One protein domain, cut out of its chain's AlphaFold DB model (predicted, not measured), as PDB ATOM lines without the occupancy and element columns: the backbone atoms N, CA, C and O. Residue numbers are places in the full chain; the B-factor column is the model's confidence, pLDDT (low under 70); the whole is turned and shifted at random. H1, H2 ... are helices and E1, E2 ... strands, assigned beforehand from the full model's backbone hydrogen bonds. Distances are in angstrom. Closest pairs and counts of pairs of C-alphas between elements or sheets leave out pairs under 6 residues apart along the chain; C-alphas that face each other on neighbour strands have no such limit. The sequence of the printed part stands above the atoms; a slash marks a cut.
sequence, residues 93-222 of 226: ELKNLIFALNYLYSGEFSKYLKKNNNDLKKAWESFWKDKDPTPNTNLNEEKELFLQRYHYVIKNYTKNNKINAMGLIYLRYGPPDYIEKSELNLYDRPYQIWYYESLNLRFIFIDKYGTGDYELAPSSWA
ATOM      1  N   GLU A  93     197.479 187.585 175.654       83.88
ATOM      2  CA  GLU A  93     196.434 187.212 176.615       83.88
ATOM      3  C   GLU A  93     195.087 187.858 176.270       83.88
ATOM      4  O   GLU A  93     194.044 187.214 176.378       83.88
ATOM      5  N   LEU A  94     195.096 189.107 175.795       87.88
ATOM      6  CA  LEU A  94     193.893 189.788 175.330       87.88
ATOM      7  C   LEU A  94     193.309 189.112 174.084       87.88
ATOM      8  O   LEU A  94     192.099 188.893 174.014       87.88
ATOM      9  N   LYS A  95     194.152 188.749 173.108       91.31
ATOM     10  CA  LYS A  95     193.708 187.985 171.931       91.31
ATOM     11  C   LYS A  95     193.080 186.659 172.346       91.31
ATOM     12  O   LYS A  95     192.017 186.328 171.831       91.31
ATOM     13  N   ASN A  96     193.694 185.937 173.284       92.69
ATOM     14  CA  ASN A  96     193.156 184.677 173.795       92.69
ATOM     15  C   ASN A  96     191.820 184.868 174.516       92.69
ATOM     16  O   ASN A  96     190.904 184.085 174.280       92.69
ATOM     17  N   LEU A  97     191.664 185.926 175.319       92.62
ATOM     18  CA  LEU A  97     190.400 186.233 175.991       92.62
ATOM     19  C   LEU A  97     189.285 186.502 174.974       92.62
ATOM     20  O   LEU A  97     188.214 185.899 175.044       92.62
ATOM     21  N   ILE A  98     189.546 187.385 174.006       94.38
ATOM     22  CA  ILE A  98     188.585 187.737 172.953       94.38
ATOM     23  C   ILE A  98     188.238 186.504 172.115       94.38
ATOM     24  O   ILE A  98     187.068 186.272 171.812       94.38
ATOM     25  N   PHE A  99     189.240 185.704 171.752       95.06
ATOM     26  CA  PHE A  99     189.051 184.469 171.000       95.06
ATOM     27  C   PHE A  99     188.190 183.464 171.770       95.06
ATOM     28  O   PHE A  99     187.217 182.966 171.213       95.06
ATOM     29  N   ALA A 100     188.485 183.226 173.051       95.44
ATOM     30  CA  ALA A 100     187.722 182.324 173.909       95.44
ATOM     31  C   ALA A 100     186.252 182.755 174.034       95.44
ATOM     32  O   ALA A 100     185.351 181.943 173.824       95.44
ATOM     33  N   LEU A 101     185.995 184.037 174.308       95.69
ATOM     34  CA  LEU A 101     184.631 184.567 174.401       95.69
ATOM     35  C   LEU A 101     183.882 184.435 173.075       95.69
ATOM     36  O   LEU A 101     182.742 183.984 173.046       95.69
ATOM     37  N   ASN A 102     184.521 184.778 171.959       96.06
ATOM     38  CA  ASN A 102     183.897 184.643 170.648       96.06
ATOM     39  C   ASN A 102     183.676 183.183 170.243       96.06
ATOM     40  O   ASN A 102     182.704 182.896 169.554       96.06
ATOM     41  N   TYR A 103     184.544 182.262 170.660       94.38
ATOM     42  CA  TYR A 103     184.355 180.834 170.430       94.38
ATOM     43  C   TYR A 103     183.142 180.290 171.197       94.38
ATOM     44  O   TYR A 103     182.373 179.493 170.658       94.38
ATOM     45  N   LEU A 104     182.959 180.711 172.450       94.31
ATOM     46  CA  LEU A 104     181.835 180.267 173.278       94.31
ATOM     47  C   LEU A 104     180.511 180.908 172.863       94.31
ATOM     48  O   LEU A 104     179.492 180.229 172.823       94.31
ATOM     49  N   TYR A 105     180.547 182.187 172.504       94.62
ATOM     50  CA  TYR A 105     179.362 182.993 172.226       94.62
ATOM     51  C   TYR A 105     179.276 183.407 170.758       94.62
ATOM     52  O   TYR A 105     178.848 184.514 170.448       94.62
ATOM     53  N   SER A 106     179.731 182.554 169.839       93.50
ATOM     54  CA  SER A 106     179.572 182.722 168.384       93.50
ATOM     55  C   SER A 106     179.873 184.137 167.855       93.50
ATOM     56  O   SER A 106     179.127 184.704 167.055       93.50
ATOM     57  N   GLY A 107     180.968 184.742 168.315       93.56
ATOM     58  CA  GLY A 107     181.420 186.065 167.876       93.56
ATOM     59  C   GLY A 107     180.714 187.262 168.524       93.56
ATOM     60  O   GLY A 107     180.959 188.402 168.116       93.56
ATOM     61  N   GLU A 108     179.827 187.052 169.500       95.12
ATOM     62  CA  GLU A 108     179.070 188.139 170.127       95.12
ATOM     63  C   GLU A 108     179.967 189.142 170.849       95.12
ATOM     64  O   GLU A 108     179.752 190.343 170.700       95.12
ATOM     65  N   PHE A 109     181.012 188.700 171.553       96.75
ATOM     66  CA  PHE A 109     181.864 189.611 172.323       96.75
ATOM     67  C   PHE A 109     182.525 190.688 171.450       96.75
ATOM     68  O   PHE A 109     182.578 191.862 171.822       96.75
ATOM     69  N   SER A 110     182.936 190.343 170.227       95.31
ATOM     70  CA  SER A 110     183.435 191.328 169.261       95.31
ATOM     71  C   SER A 110     182.399 192.382 168.860       95.31
ATOM     72  O   SER A 110     182.782 193.509 168.539       95.31
ATOM     73  N   LYS A 111     181.098 192.071 168.892       96.62
ATOM     74  CA  LYS A 111     180.034 193.066 168.672       96.62
ATOM     75  C   LYS A 111     179.953 194.041 169.849       96.62
ATOM     76  O   LYS A 111     179.841 195.244 169.622       96.62
ATOM     77  N   TYR A 112     180.085 193.547 171.084       96.69
ATOM     78  CA  TYR A 112     180.134 194.388 172.287       96.69
ATOM     79  C   TYR A 112     181.366 195.295 172.303       96.69
ATOM     80  O   TYR A 112     181.236 196.474 172.629       96.69
ATOM     81  N   LEU A 113     182.532 194.793 171.882       94.12
ATOM     82  CA  LEU A 113     183.731 195.621 171.705       94.12
ATOM     83  C   LEU A 113     183.470 196.772 170.732       94.12
ATOM     84  O   LEU A 113     183.668 197.928 171.095       94.12
ATOM     85  N   LYS A 114     182.941 196.482 169.537       95.62
ATOM     86  CA  LYS A 114     182.619 197.517 168.539       95.62
ATOM     87  C   LYS A 114     181.604 198.538 169.065       95.62
ATOM     88  O   LYS A 114     181.828 199.734 168.924       95.62
ATOM     89  N   LYS A 115     180.524 198.076 169.708       95.81
ATOM     90  CA  LYS A 115     179.470 198.935 170.281       95.81
ATOM     91  C   LYS A 115     180.004 199.887 171.354       95.81
ATOM     92  O   LYS A 115     179.499 200.994 171.494       95.81
ATOM     93  N   ASN A 116     181.026 199.466 172.095       94.44
ATOM     94  CA  ASN A 116     181.649 200.249 173.158       94.44
ATOM     95  C   ASN A 116     182.949 200.942 172.706       94.44
ATOM     96  O   ASN A 116     183.821 201.192 173.532       94.44
ATOM     97  N   ASN A 117     183.111 201.258 171.413       93.62
ATOM     98  CA  ASN A 117     184.294 201.949 170.870       93.62
ATOM     99  C   ASN A 117     185.631 201.243 171.178       93.62
ATOM    100  O   ASN A 117     186.646 201.893 171.415       93.62
ATOM    101  N   ASN A 118     185.631 199.909 171.189       88.38
ATOM    102  CA  ASN A 118     186.754 199.049 171.578       88.38
ATOM    103  C   ASN A 118     187.260 199.262 173.020       88.38
ATOM    104  O   ASN A 118     188.353 198.810 173.362       88.38
ATOM    105  N   ASP A 119     186.461 199.891 173.886       89.00
ATOM    106  CA  ASP A 119     186.707 199.927 175.327       89.00
ATOM    107  C   ASP A 119     186.408 198.543 175.920       89.00
ATOM    108  O   ASP A 119     185.253 198.140 176.089       89.00
ATOM    109  N   LEU A 120     187.475 197.800 176.214       86.62
ATOM    110  CA  LEU A 120     187.400 196.435 176.723       86.62
ATOM    111  C   LEU A 120     186.633 196.344 178.045       86.62
ATOM    112  O   LEU A 120     185.885 195.389 178.240       86.62
ATOM    113  N   LYS A 121     186.790 197.327 178.940       85.19
ATOM    114  CA  LYS A 121     186.131 197.308 180.247       85.19
ATOM    115  C   LYS A 121     184.627 197.481 180.089       85.19
ATOM    116  O   LYS A 121     183.868 196.672 180.619       85.19
ATOM    117  N   LYS A 122     184.197 198.464 179.298       87.31
ATOM    118  CA  LYS A 122     182.768 198.682 179.021       87.31
ATOM    119  C   LYS A 122     182.148 197.521 178.254       87.31
ATOM    120  O   LYS A 122     181.032 197.106 178.565       87.31
ATOM    121  N   ALA A 123     182.861 196.968 177.272       93.12
ATOM    122  CA  ALA A 123     182.409 195.794 176.530       93.12
ATOM    123  C   ALA A 123     182.250 194.573 177.441       93.12
ATOM    124  O   ALA A 123     181.240 193.888 177.357       93.12
ATOM    125  N   TRP A 124     183.205 194.340 178.342       91.44
ATOM    126  CA  TRP A 124     183.146 193.273 179.338       91.44
ATOM    127  C   TRP A 124     181.966 193.433 180.298       91.44
ATOM    128  O   TRP A 124     181.196 192.494 180.483       91.44
ATOM    129  N   GLU A 125     181.799 194.619 180.885       89.81
ATOM    130  CA  GLU A 125     180.706 194.906 181.821       89.81
ATOM    131  C   GLU A 125     179.336 194.764 181.150       89.81
ATOM    132  O   GLU A 125     178.458 194.102 181.696       89.81
ATOM    133  N   SER A 126     179.161 195.327 179.949       93.38
ATOM    134  CA  SER A 126     177.898 195.213 179.205       93.38
ATOM    135  C   SER A 126     177.616 193.790 178.721       93.38
ATOM    136  O   SER A 126     176.482 193.340 178.825       93.38
ATOM    137  N   PHE A 127     178.632 193.065 178.247       95.81
ATOM    138  CA  PHE A 127     178.483 191.679 177.809       95.81
ATOM    139  C   PHE A 127     178.005 190.779 178.946       95.81
ATOM    140  O   PHE A 127     177.008 190.081 178.797       95.81
ATOM    141  N   TRP A 128     178.681 190.816 180.098       93.94
ATOM    142  CA  TRP A 128     178.300 189.956 181.214       93.94
ATOM    143  C   TRP A 128     176.992 190.390 181.855       93.94
ATOM    144  O   TRP A 128     176.211 189.528 182.224       93.94
ATOM    145  N   LYS A 129     176.686 191.689 181.905       91.38
ATOM    146  CA  LYS A 129     175.367 192.146 182.359       91.38
ATOM    147  C   LYS A 129     174.222 191.518 181.551       91.38
ATOM    148  O   LYS A 129     173.220 191.132 182.137       91.38
ATOM    149  N   ASP A 130     174.382 191.383 180.235       93.69
ATOM    150  CA  ASP A 130     173.367 190.776 179.364       93.69
ATOM    151  C   ASP A 130     173.345 189.235 179.441       93.69
ATOM    152  O   ASP A 130     172.364 188.607 179.044       93.69
ATOM    153  N   LYS A 131     174.425 188.613 179.933       91.56
ATOM    154  CA  LYS A 131     174.575 187.156 180.104       91.56
ATOM    155  C   LYS A 131     174.401 186.703 181.555       91.56
ATOM    156  O   LYS A 131     174.828 185.608 181.893       91.56
ATOM    157  N   ASP A 132     173.831 187.544 182.410       91.94
ATOM    158  CA  ASP A 132     173.566 187.209 183.806       91.94
ATOM    159  C   ASP A 132     172.252 186.420 183.926       91.94
ATOM    160  O   ASP A 132     171.183 186.996 183.695       91.94
ATOM    161  N   PRO A 133     172.288 185.112 184.243       85.69
ATOM    162  CA  PRO A 133     171.066 184.332 184.417       85.69
ATOM    163  C   PRO A 133     170.314 184.709 185.702       85.69
ATOM    164  O   PRO A 133     169.114 184.448 185.809       85.69
ATOM    165  N   THR A 134     170.995 185.330 186.669       82.25
ATOM    166  CA  THR A 134     170.493 185.563 188.026       82.25
ATOM    167  C   THR A 134     170.814 186.987 188.491       82.25
ATOM    168  O   THR A 134     171.422 187.187 189.535       82.25
ATOM    169  N   PRO A 135     170.287 188.024 187.807       82.00
ATOM    170  CA  PRO A 135     170.660 189.427 188.038       82.00
ATOM    171  C   PRO A 135     170.279 189.983 189.423       82.00
ATOM    172  O   PRO A 135     170.659 191.101 189.769       82.00
ATOM    173  N   ASN A 136     169.499 189.233 190.208       80.56
ATOM    174  CA  ASN A 136     169.139 189.581 191.584       80.56
ATOM    175  C   ASN A 136     170.189 189.118 192.610       80.56
ATOM    176  O   ASN A 136     170.037 189.397 193.801       80.56
ATOM    177  N   THR A 137     171.222 188.387 192.186       74.44
ATOM    178  CA  THR A 137     172.362 188.019 193.028       74.44
ATOM    179  C   THR A 137     173.503 189.015 192.812       74.44
ATOM    180  O   THR A 137     173.559 189.763 191.838       74.44
ATOM    181  N   ASN A 138     174.443 189.056 193.756       73.81
ATOM    182  CA  ASN A 138     175.605 189.940 193.648       73.81
ATOM    183  C   ASN A 138     176.668 189.426 192.656       73.81
ATOM    184  O   ASN A 138     177.692 190.087 192.462       73.81
ATOM    185  N   LEU A 139     176.496 188.225 192.099       74.12
ATOM    186  CA  LEU A 139     177.502 187.531 191.301       74.12
ATOM    187  C   LEU A 139     176.856 186.970 190.046       74.12
ATOM    188  O   LEU A 139     175.873 186.264 190.140       74.12
ATOM    189  N   ASN A 140     177.481 187.204 188.899       85.69
ATOM    190  CA  ASN A 140     177.072 186.565 187.659       85.69
ATOM    191  C   ASN A 140     177.729 185.180 187.557       85.69
ATOM    192  O   ASN A 140     178.941 185.076 187.351       85.69
ATOM    193  N   GLU A 141     176.939 184.126 187.701       83.50
ATOM    194  CA  GLU A 141     177.385 182.735 187.775       83.50
ATOM    195  C   GLU A 141     178.030 182.261 186.464       83.50
ATOM    196  O   GLU A 141     179.056 181.582 186.496       83.50
ATOM    197  N   GLU A 142     177.503 182.684 185.310       88.25
ATOM    198  CA  GLU A 142     178.070 182.369 183.987       88.25
ATOM    199  C   GLU A 142     179.451 183.001 183.798       88.25
ATOM    200  O   GLU A 142     180.389 182.372 183.297       88.25
ATOM    201  N   LYS A 143     179.608 184.246 184.252       89.06
ATOM    202  CA  LYS A 143     180.890 184.948 184.239       89.06
ATOM    203  C   LYS A 143     181.903 184.248 185.137       89.06
ATOM    204  O   LYS A 143     183.045 184.055 184.720       89.06
ATOM    205  N   GLU A 144     181.522 183.900 186.363       84.44
ATOM    206  CA  GLU A 144     182.426 183.233 187.306       84.44
ATOM    207  C   GLU A 144     182.847 181.852 186.781       84.44
ATOM    208  O   GLU A 144     184.039 181.529 186.784       84.44
ATOM    209  N   LEU A 145     181.911 181.081 186.221       84.44
ATOM    210  CA  LEU A 145     182.203 179.796 185.585       84.44
ATOM    211  C   LEU A 145     183.149 179.955 184.388       84.44
ATOM    212  O   LEU A 145     184.121 179.202 184.255       84.44
ATOM    213  N   PHE A 146     182.909 180.952 183.531       92.62
ATOM    214  CA  PHE A 146     183.807 181.274 182.427       92.62
ATOM    215  C   PHE A 146     185.216 181.591 182.929       92.62
ATOM    216  O   PHE A 146     186.179 181.018 182.421       92.62
ATOM    217  N   LEU A 147     185.355 182.467 183.929       86.94
ATOM    218  CA  LEU A 147     186.657 182.857 184.476       86.94
ATOM    219  C   LEU A 147     187.392 181.662 185.074       86.94
ATOM    220  O   LEU A 147     188.574 181.461 184.782       86.94
ATOM    221  N   GLN A 148     186.692 180.827 185.841       85.56
ATOM    222  CA  GLN A 148     187.249 179.605 186.412       85.56
ATOM    223  C   GLN A 148     187.816 178.685 185.320       85.56
ATOM    224  O   GLN A 148     188.963 178.232 185.414       85.56
ATOM    225  N   ARG A 149     187.044 178.434 184.256       91.62
ATOM    226  CA  ARG A 149     187.478 177.595 183.128       91.62
ATOM    227  C   ARG A 149     188.607 178.246 182.337       91.62
ATOM    228  O   ARG A 149     189.577 177.571 181.999       91.62
ATOM    229  N   TYR A 150     188.520 179.548 182.083       91.81
ATOM    230  CA  TYR A 150     189.522 180.308 181.341       91.81
ATOM    231  C   TYR A 150     190.879 180.293 182.043       91.81
ATOM    232  O   TYR A 150     191.886 179.991 181.407       91.81
ATOM    233  N   HIS A 151     190.922 180.509 183.359       86.12
ATOM    234  CA  HIS A 151     192.165 180.417 184.127       86.12
ATOM    235  C   HIS A 151     192.795 179.024 184.061       86.12
ATOM    236  O   HIS A 151     194.011 178.903 183.891       86.12
ATOM    237  N   TYR A 152     191.981 177.969 184.148       85.00
ATOM    238  CA  TYR A 152     192.469 176.601 183.990       85.00
ATOM    239  C   TYR A 152     193.046 176.365 182.586       85.00
ATOM    240  O   TYR A 152     194.125 175.792 182.442       85.00
ATOM    241  N   VAL A 153     192.360 176.839 181.551       92.69
ATOM    242  CA  VAL A 153     192.743 176.653 180.145       92.69
ATOM    243  C   VAL A 153     194.005 177.429 179.789       92.69
ATOM    244  O   VAL A 153     194.900 176.871 179.153       92.69
ATOM    245  N   ILE A 154     194.137 178.672 180.251       88.81
ATOM    246  CA  ILE A 154     195.355 179.461 180.039       88.81
ATOM    247  C   ILE A 154     196.570 178.775 180.664       88.81
ATOM    248  O   ILE A 154     197.641 178.749 180.066       88.81
ATOM    249  N   LYS A 155     196.398 178.154 181.833       87.44
ATOM    250  CA  LYS A 155     197.484 177.460 182.528       87.44
ATOM    251  C   LYS A 155     197.865 176.118 181.892       87.44
ATOM    252  O   LYS A 155     199.047 175.798 181.849       87.44
ATOM    253  N   ASN A 156     196.886 175.318 181.469       87.69
ATOM    254  CA  ASN A 156     197.115 173.910 181.109       87.69
ATOM    255  C   ASN A 156     197.078 173.634 179.599       87.69
ATOM    256  O   ASN A 156     197.653 172.647 179.152       87.69
ATOM    257  N   TYR A 157     196.409 174.480 178.816       91.75
ATOM    258  CA  TYR A 157     196.087 174.220 177.407       91.75
ATOM    259  C   TYR A 157     196.478 175.379 176.483       91.75
ATOM    260  O   TYR A 157     195.906 175.550 175.406       91.75
ATOM    261  N   THR A 158     197.452 176.187 176.904       89.44
ATOM    262  CA  THR A 158     198.028 177.262 176.090       89.44
ATOM    263  C   THR A 158     199.463 176.925 175.729       89.44
ATOM    264  O   THR A 158     200.295 176.692 176.604       89.44
ATOM    265  N   LYS A 159     199.766 176.935 174.431       87.19
ATOM    266  CA  LYS A 159     201.106 176.699 173.891       87.19
ATOM    267  C   LYS A 159     201.417 177.765 172.852       87.19
ATOM    268  O   LYS A 159     200.546 178.139 172.074       87.19
ATOM    269  N   ASN A 160     202.641 178.299 172.857       87.56
ATOM    270  CA  ASN A 160     203.044 179.399 171.968       87.56
ATOM    271  C   ASN A 160     202.037 180.570 171.983       87.56
ATOM    272  O   ASN A 160     201.644 181.083 170.935       87.56
ATOM    273  N   ASN A 161     201.580 180.940 173.185       84.62
ATOM    274  CA  ASN A 161     200.574 181.977 173.434       84.62
ATOM    275  C   ASN A 161     199.215 181.755 172.745       84.62
ATOM    276  O   ASN A 161     198.471 182.715 172.554       84.62
ATOM    277  N   LYS A 162     198.858 180.517 172.385       89.75
ATOM    278  CA  LYS A 162     197.557 180.174 171.796       89.75
ATOM    279  C   LYS A 162     196.897 179.027 172.549       89.75
ATOM    280  O   LYS A 162     197.550 178.041 172.883       89.75
ATOM    281  N   ILE A 163     195.596 179.164 172.793       91.75
ATOM    282  CA  ILE A 163     194.765 178.089 173.344       91.75
ATOM    283  C   ILE A 163     194.638 176.981 172.289       91.75
ATOM    284  O   ILE A 163     194.269 177.263 171.147       91.75
ATOM    285  N   ASN A 164     194.940 175.737 172.662       91.81
ATOM    286  CA  ASN A 164     194.830 174.584 171.767       91.81
ATOM    287  C   ASN A 164     193.399 174.004 171.728       91.81
ATOM    288  O   ASN A 164     192.484 174.480 172.407       91.81
ATOM    289  N   ALA A 165     193.199 172.950 170.932       92.19
ATOM    290  CA  ALA A 165     191.886 172.329 170.757       92.19
ATOM    291  C   ALA A 165     191.293 171.794 172.073       92.19
ATOM    292  O   ALA A 165     190.102 171.979 172.325       92.19
ATOM    293  N   MET A 166     192.116 171.190 172.937       93.94
ATOM    294  CA  MET A 166     191.679 170.700 174.250       93.94
ATOM    295  C   MET A 166     191.171 171.848 175.125       93.94
ATOM    296  O   MET A 166     190.123 171.737 175.758       93.94
ATOM    297  N   GLY A 167     191.875 172.983 175.110       94.88
ATOM    298  CA  GLY A 167     191.477 174.182 175.837       94.88
ATOM    299  C   GLY A 167     190.123 174.731 175.392       94.88
ATOM    300  O   GLY A 167     189.318 175.132 176.230       94.88
ATOM    301  N   LEU A 168     189.828 174.692 174.091       94.25
ATOM    302  CA  LEU A 168     188.530 175.112 173.555       94.25
ATOM    303  C   LEU A 168     187.387 174.183 173.976       94.25
ATOM    304  O   LEU A 168     186.332 174.663 174.397       94.25
ATOM    305  N   ILE A 169     187.604 172.866 173.922       95.69
ATOM    306  CA  ILE A 169     186.628 171.880 174.404       95.69
ATOM    307  C   ILE A 169     186.395 172.047 175.912       95.69
ATOM    308  O   ILE A 169     185.244 172.124 176.340       95.69
ATOM    309  N   TYR A 170     187.458 172.228 176.701       96.00
ATOM    310  CA  TYR A 170     187.357 172.463 178.144       96.00
ATOM    311  C   TYR A 170     186.613 173.763 178.479       96.00
ATOM    312  O   TYR A 170     185.807 173.800 179.404       96.00
ATOM    313  N   LEU A 171     186.843 174.849 177.733       95.12
ATOM    314  CA  LEU A 171     186.099 176.100 177.922       95.12
ATOM    315  C   LEU A 171     184.590 175.886 177.758       95.12
ATOM    316  O   LEU A 171     183.802 176.389 178.563       95.12
ATOM    317  N   ARG A 172     184.188 175.124 176.733       94.88
ATOM    318  CA  ARG A 172     182.777 174.895 176.400       94.88
ATOM    319  C   ARG A 172     182.099 173.922 177.355       94.88
ATOM    320  O   ARG A 172     181.035 174.236 177.882       94.88
ATOM    321  N   TYR A 173     182.714 172.772 177.596       94.62
ATOM    322  CA  TYR A 173     182.073 171.667 178.312       94.62
ATOM    323  C   TYR A 173     182.562 171.504 179.754       94.62
ATOM    324  O   TYR A 173     181.926 170.814 180.540       94.62
ATOM    325  N   GLY A 174     183.637 172.192 180.146       94.50
ATOM    326  CA  GLY A 174     184.267 172.016 181.452       94.50
ATOM    327  C   GLY A 174     185.176 170.780 181.499       94.50
ATOM    328  O   GLY A 174     185.625 170.308 180.447       94.50
ATOM    329  N   PRO A 175     185.494 170.271 182.702       94.50
ATOM    330  CA  PRO A 175     186.287 169.056 182.845       94.50
ATOM    331  C   PRO A 175     185.541 167.839 182.275       94.50
ATOM    332  O   PRO A 175     184.331 167.743 182.470       94.50
ATOM    333  N   PRO A 176     186.236 166.926 181.573       95.62
ATOM    334  CA  PRO A 176     185.648 165.652 181.169       95.62
ATOM    335  C   PRO A 176     185.406 164.745 182.383       95.62
ATOM    336  O   PRO A 176     186.130 164.831 183.378       95.62
ATOM    337  N   ASP A 177     184.426 163.852 182.261       94.75
ATOM    338  CA  ASP A 177     184.083 162.849 183.274       94.75
ATOM    339  C   ASP A 177     185.171 161.768 183.355       94.75
ATOM    340  O   ASP A 177     185.606 161.374 184.438       94.75
ATOM    341  N   TYR A 178     185.670 161.341 182.192       94.56
ATOM    342  CA  TYR A 178     186.745 160.363 182.087       94.56
ATOM    343  C   TYR A 178     187.750 160.747 181.000       94.56
ATOM    344  O   TYR A 178     187.418 161.345 179.973       94.56
ATOM    345  N   ILE A 179     189.011 160.406 181.251       93.94
ATOM    346  CA  ILE A 179     190.119 160.627 180.333       93.94
ATOM    347  C   ILE A 179     190.815 159.296 180.098       93.94
ATOM    348  O   ILE A 179     191.421 158.739 181.012       93.94
ATOM    349  N   GLU A 180     190.828 158.864 178.846       91.12
ATOM    350  CA  GLU A 180     191.630 157.740 178.384       91.12
ATOM    351  C   GLU A 180     192.868 158.264 177.661       91.12
ATOM    352  O   GLU A 180     192.793 159.219 176.885       91.12
ATOM    353  N   LYS A 181     194.025 157.667 177.931       88.44
ATOM    354  CA  LYS A 181     195.291 158.015 177.283       88.44
ATOM    355  C   LYS A 181     195.848 156.768 176.629       88.44
ATOM    356  O   LYS A 181     195.884 155.722 177.271       88.44
ATOM    357  N   SER A 182     196.320 156.899 175.398       83.62
ATOM    358  CA  SER A 182     197.042 155.819 174.738       83.62
ATOM    359  C   SER A 182     198.318 155.483 175.506       83.62
ATOM    360  O   SER A 182     199.038 156.389 175.946       83.62
ATOM    361  N   GLU A 183     198.647 154.201 175.602       73.06
ATOM    362  CA  GLU A 183     199.969 153.776 176.052       73.06
ATOM    363  C   GLU A 183     201.038 154.281 175.067       73.06
ATOM    364  O   GLU A 183     200.827 154.304 173.853       73.06
ATOM    365  N   LEU A 184     202.176 154.750 175.587       58.91
ATOM    366  CA  LEU A 184     203.287 155.244 174.772       58.91
ATOM    367  C   LEU A 184     203.981 154.065 174.072       58.91
ATOM    368  O   LEU A 184     204.994 153.566 174.555       58.91
ATOM    369  N   ASN A 185     203.453 153.622 172.934       56.75
ATOM    370  CA  ASN A 185     204.148 152.685 172.057       56.75
ATOM    371  C   ASN A 185     205.034 153.449 171.068       56.75
ATOM    372  O   ASN A 185     204.606 154.427 170.465       56.75
ATOM    373  N   LEU A 186     206.267 152.971 170.861       50.22
ATOM    374  CA  LEU A 186     207.286 153.568 169.973       50.22
ATOM    375  C   LEU A 186     206.822 153.799 168.520       50.22
ATOM    376  O   LEU A 186     207.475 154.542 167.789       50.22
ATOM    377  N   TYR A 187     205.721 153.166 168.109       55.41
ATOM    378  CA  TYR A 187     205.189 153.197 166.748       55.41
ATOM    379  C   TYR A 187     203.846 153.933 166.617       55.41
ATOM    380  O   TYR A 187     203.459 154.261 165.495       55.41
ATOM    381  N   ASP A 188     203.166 154.239 167.729       67.31
ATOM    382  CA  ASP A 188     201.846 154.875 167.720       67.31
ATOM    383  C   ASP A 188     201.916 156.343 168.143       67.31
ATOM    384  O   ASP A 188     202.672 156.743 169.030       67.31
ATOM    385  N   ARG A 189     201.098 157.177 167.493       74.31
ATOM    386  CA  ARG A 189     200.977 158.594 167.862       74.31
ATOM    387  C   ARG A 189     200.218 158.688 169.186       74.31
ATOM    388  O   ARG A 189     199.107 158.154 169.245       74.31
ATOM    389  N   PRO A 190     200.741 159.396 170.204       84.94
ATOM    390  CA  PRO A 190     200.019 159.581 171.451       84.94
ATOM    391  C   PRO A 190     198.659 160.234 171.201       84.94
ATOM    392  O   PRO A 190     198.565 161.266 170.525       84.94
ATOM    393  N   TYR A 191     197.607 159.644 171.756       87.56
ATOM    394  CA  TYR A 191     196.266 160.202 171.720       87.56
ATOM    395  C   TYR A 191     195.623 160.199 173.104       87.56
ATOM    396  O   TYR A 191     195.995 159.453 174.012       87.56
ATOM    397  N   GLN A 192     194.642 161.075 173.264       91.38
ATOM    398  CA  GLN A 192     193.852 161.206 174.475       91.38
ATOM    399  C   GLN A 192     192.381 161.324 174.100       91.38
ATOM    400  O   GLN A 192     192.023 162.112 173.226       91.38
ATOM    401  N   ILE A 193     191.526 160.562 174.773       92.44
ATOM    402  CA  ILE A 193     190.078 160.610 174.591       92.44
ATOM    403  C   ILE A 193     189.463 161.219 175.843       92.44
ATOM    404  O   ILE A 193     189.745 160.797 176.963       92.44
ATOM    405  N   TRP A 194     188.659 162.258 175.654       95.69
ATOM    406  CA  TRP A 194     187.858 162.875 176.705       95.69
ATOM    407  C   TRP A 194     186.419 162.429 176.551       95.69
ATOM    408  O   TRP A 194     185.830 162.628 175.487       95.69
ATOM    409  N   TYR A 195     185.862 161.880 177.620       94.88
ATOM    410  CA  TYR A 195     184.477 161.452 177.697       94.88
ATOM    411  C   TYR A 195     183.692 162.436 178.560       94.88
ATOM    412  O   TYR A 195     184.099 162.762 179.674       94.88
ATOM    413  N   TYR A 196     182.574 162.908 178.021       94.38
ATOM    414  CA  TYR A 196     181.547 163.659 178.732       94.38
ATOM    415  C   TYR A 196     180.290 162.790 178.723       94.38
ATOM    416  O   TYR A 196     179.430 162.925 177.848       94.38
ATOM    417  N   GLU A 197     180.235 161.833 179.643       92.81
ATOM    418  CA  GLU A 197     179.212 160.788 179.723       92.81
ATOM    419  C   GLU A 197     177.820 161.394 179.884       92.81
ATOM    420  O   GLU A 197     176.888 161.017 179.175       92.81
ATOM    421  N   SER A 198     177.709 162.413 180.739       90.19
ATOM    422  CA  SER A 198     176.462 163.153 180.971       90.19
ATOM    423  C   SER A 198     175.911 163.836 179.713       90.19
ATOM    424  O   SER A 198     174.705 164.052 179.601       90.19
ATOM    425  N   LEU A 199     176.782 164.155 178.752       91.44
ATOM    426  CA  LEU A 199     176.431 164.791 177.479       91.44
ATOM    427  C   LEU A 199     176.401 163.799 176.311       91.44
ATOM    428  O   LEU A 199     176.065 164.192 175.195       91.44
ATOM    429  N   ASN A 200     176.773 162.537 176.547       92.75
ATOM    430  CA  ASN A 200     177.022 161.535 175.515       92.75
ATOM    431  C   ASN A 200     177.968 162.047 174.405       92.75
ATOM    432  O   ASN A 200     177.739 161.840 173.212       92.75
ATOM    433  N   LEU A 201     179.027 162.765 174.799       92.62
ATOM    434  CA  LEU A 201     180.048 163.288 173.890       92.62
ATOM    435  C   LEU A 201     181.397 162.635 174.175       92.62
ATOM    436  O   LEU A 201     181.773 162.417 175.326       92.62
ATOM    437  N   ARG A 202     182.174 162.404 173.115       93.00
ATOM    438  CA  ARG A 202     183.599 162.087 173.224       93.00
ATOM    439  C   ARG A 202     184.413 162.936 172.261       93.00
ATOM    440  O   ARG A 202     183.994 163.159 171.125       93.00
ATOM    441  N   PHE A 203     185.584 163.375 172.702       93.12
ATOM    442  CA  PHE A 203     186.543 164.110 171.882       93.12
ATOM    443  C   PHE A 203     187.866 163.362 171.879       93.12
ATOM    444  O   PHE A 203     188.402 163.051 172.938       93.12
ATOM    445  N   ILE A 204     188.384 163.073 170.688       92.06
ATOM    446  CA  ILE A 204     189.668 162.398 170.519       92.06
ATOM    447  C   ILE A 204     190.692 163.446 170.109       92.06
ATOM    448  O   ILE A 204     190.461 164.218 169.177       92.06
ATOM    449  N   PHE A 205     191.821 163.464 170.797       91.94
ATOM    450  CA  PHE A 205     192.917 164.381 170.553       91.94
ATOM    451  C   PHE A 205     194.188 163.613 170.226       91.94
ATOM    452  O   PHE A 205     194.477 162.616 170.880       91.94
ATOM    453  N   ILE A 206     194.965 164.082 169.252       89.12
ATOM    454  CA  ILE A 206     196.181 163.407 168.783       89.12
ATOM    455  C   ILE A 206     197.343 164.389 168.814       89.12
ATOM    456  O   ILE A 206     197.247 165.490 168.266       89.12
ATOM    457  N   ASP A 207     198.463 163.965 169.383       87.06
ATOM    458  CA  ASP A 207     199.736 164.665 169.267       87.06
ATOM    459  C   ASP A 207     200.501 164.125 168.056       87.06
ATOM    460  O   ASP A 207     201.240 163.141 168.125       87.06
ATOM    461  N   LYS A 208     200.290 164.761 166.901       79.81
ATOM    462  CA  LYS A 208     200.849 164.298 165.619       79.81
ATOM    463  C   LYS A 208     202.375 164.273 165.591       79.81
ATOM    464  O   LYS A 208     202.939 163.522 164.799       79.81
ATOM    465  N   TYR A 209     203.018 165.101 166.409       81.56
ATOM    466  CA  TYR A 209     204.456 165.361 166.345       81.56
ATOM    467  C   TYR A 209     205.194 164.995 167.641       81.56
ATOM    468  O   TYR A 209     206.388 165.264 167.744       81.56
ATOM    469  N   GLY A 210     204.508 164.424 168.637       76.25
ATOM    470  CA  GLY A 210     205.106 164.101 169.937       76.25
ATOM    471  C   GLY A 210     205.554 165.339 170.725       76.25
ATOM    472  O   GLY A 210     206.504 165.270 171.504       76.25
ATOM    473  N   THR A 211     204.935 166.498 170.488       78.38
ATOM    474  CA  THR A 211     205.335 167.774 171.110       78.38
ATOM    475  C   THR A 211     204.468 168.160 172.311       78.38
ATOM    476  O   THR A 211     204.689 169.210 172.921       78.38
ATOM    477  N   GLY A 212     203.442 167.374 172.620       77.56
ATOM    478  CA  GLY A 212     202.361 167.691 173.549       77.56
ATOM    479  C   GLY A 212     201.343 168.696 173.004       77.56
ATOM    480  O   GLY A 212     200.549 169.217 173.783       77.56
ATOM    481  N   ASP A 213     201.380 169.022 171.703       82.69
ATOM    482  CA  ASP A 213     200.361 169.872 171.071       82.69
ATOM    483  C   ASP A 213     199.276 169.005 170.438       82.69
ATOM    484  O   ASP A 213     199.417 168.480 169.335       82.69
ATOM    485  N   TYR A 214     198.214 168.809 171.206       84.44
ATOM    486  CA  TYR A 214     197.114 167.936 170.851       84.44
ATOM    487  C   TYR A 214     196.121 168.649 169.930       84.44
ATOM    488  O   TYR A 214     195.496 169.650 170.300       84.44
ATOM    489  N   GLU A 215     195.928 168.091 168.741       87.00
ATOM    490  CA  GLU A 215     194.912 168.527 167.786       87.00
ATOM    491  C   GLU A 215     193.658 167.661 167.908       87.00
ATOM    492  O   GLU A 215     193.745 166.470 168.213       87.00
ATOM    493  N   LEU A 216     192.484 168.238 167.634       89.00
ATOM    494  CA  LEU A 216     191.257 167.450 167.549       89.00
ATOM    495  C   LEU A 216     191.358 166.487 166.358       89.00
ATOM    496  O   LEU A 216     191.638 166.903 165.230       89.00
ATOM    497  N   ALA A 217     191.138 165.201 166.616       83.94
ATOM    498  CA  ALA A 217     191.183 164.172 165.596       83.94
ATOM    499  C   ALA A 217     190.086 164.405 164.538       83.94
ATOM    500  O   ALA A 217     188.951 164.738 164.894       83.94
ATOM    501  N   PRO A 218     190.381 164.196 163.243       77.94
ATOM    502  CA  PRO A 218     189.349 164.128 162.216       77.94
ATOM    503  C   PRO A 218     188.339 163.020 162.525       77.94
ATOM    504  O   PRO A 218     188.686 162.005 163.128       77.94
ATOM    505  N   SER A 219     187.107 163.165 162.039       70.00
ATOM    506  CA  SER A 219     186.057 162.154 162.219       70.00
ATOM    507  C   SER A 219     186.460 160.765 161.711       70.00
ATOM    508  O   SER A 219     186.114 159.776 162.343       70.00
ATOM    509  N   SER A 220     187.260 160.684 160.642       60.50
ATOM    510  CA  SER A 220     187.777 159.420 160.095       60.50
ATOM    511  C   SER A 220     188.676 158.635 161.057       60.50
ATOM    512  O   SER A 220     188.880 157.442 160.869       60.50
ATOM    513  N   TRP A 221     189.213 159.278 162.098       63.09
ATOM    514  CA  TRP A 221     189.991 158.605 163.141       63.09
ATOM    515  C   TRP A 221     189.109 157.892 164.170       63.09
ATOM    516  O   TRP A 221     189.557 156.939 164.803       63.09
ATOM    517  N   ALA A 222     187.846 158.306 164.315       60.16
ATOM    518  CA  ALA A 222     186.905 157.664 165.230       60.16
ATOM    519  C   ALA A 222     186.566 156.220 164.816       60.16
ATOM    520  O   ALA A 222     186.177 155.433 165.679       60.16
TER     521      ALA A 222
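This is residues 93 to 222 of the 226 residues of the protein "GWxTD domain-containing protein" of bacterium (UniProt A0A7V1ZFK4). Picture an elongated model with a small three-stranded sheet, E1 E2 E3, at one end, the helices H2 and H3 at the other, and a helical hairpin of H4 and H5, with H1 touching H5, between them. H5 packs over part of one face of the sheet, over E3 and beside none of E1, and the hairpin loop round residue 186 reaches beyond the sheet. The printed part has 130 residues, with five named helices followed by three named strands along the chain; the sheet's order is E1 E2 E3, antiparallel, and the class is mixed, helices and strands. The whole is only just loose, close to compact, with a radius of gyration of the C-alphas of 17.2 A and spans of 53 by 31 by 25 A.

Start at the sheet, a meander, each strand the antiparallel neighbour of the one before: E1, residues 178 to 181, E2, residues 191 to 196, and E3, residues 201 to 206. In the hairpin of E1 and E2, look for N 180 and O 193, 2.9 A apart; in that of E2 and E3, for N 194 and O 203, 2.8 A apart, both within hydrogen-bond range. H5, residues 165 to 173, is on the sheet at a height of 10.2 A, only just over E3 alone, with 6 of its C-alphas falling on E3 and 2 on E2; it runs along the strands, at 10 degrees to E3 on the local plane. H4, residues 141 to 156, forms a helical hairpin with H5, opposite ways at a shallow tilt of 20 degrees; their closest C-alphas, Val 153 and Gly 167, are 5.1 A apart. H1, residues 93 to 104, touches H5 with residues 100 to 104 alone, closest at the C-alphas of Leu 104 and Arg 172, 6.3 A. H2, residues 108 to 115, touches H1 at the C-alphas of Asn 102 and Phe 109, 5.6 A, and H3, residues 120 to 130, touches H2 at those of Leu 113 and Ala 123, 5.0 A. H3 and the sheet's strands are apart. In H1 to H5 every O i to N i+4 pair is within hydrogen-bond range.

Find C-alpha 93 at (196.434, 187.212, 176.615), where H1 begins its 16.5 A. H4, the longest helix, runs 22.6 A from C-alpha 141 at (177.385, 182.735, 187.775). H2 measures 10.8 A, H3 15.4 A and H5 12.4 A; E1 measures 10.1 A, E2 16.7 A and E3 16.9 A, ending at C-alpha 206, (196.181, 163.407, 168.783).

The two C-alphas farthest apart, Asn 136 and Tyr 187, are 56.9 A from each other. The printed part has no cut, and no link is long. Residues 207 to 222 hold no named element; there residues 215 to 216 pair antiparallel with 205 to 206 of E3. Look for pLDDT under 70 at residues 184 to 188 and 220 to 222.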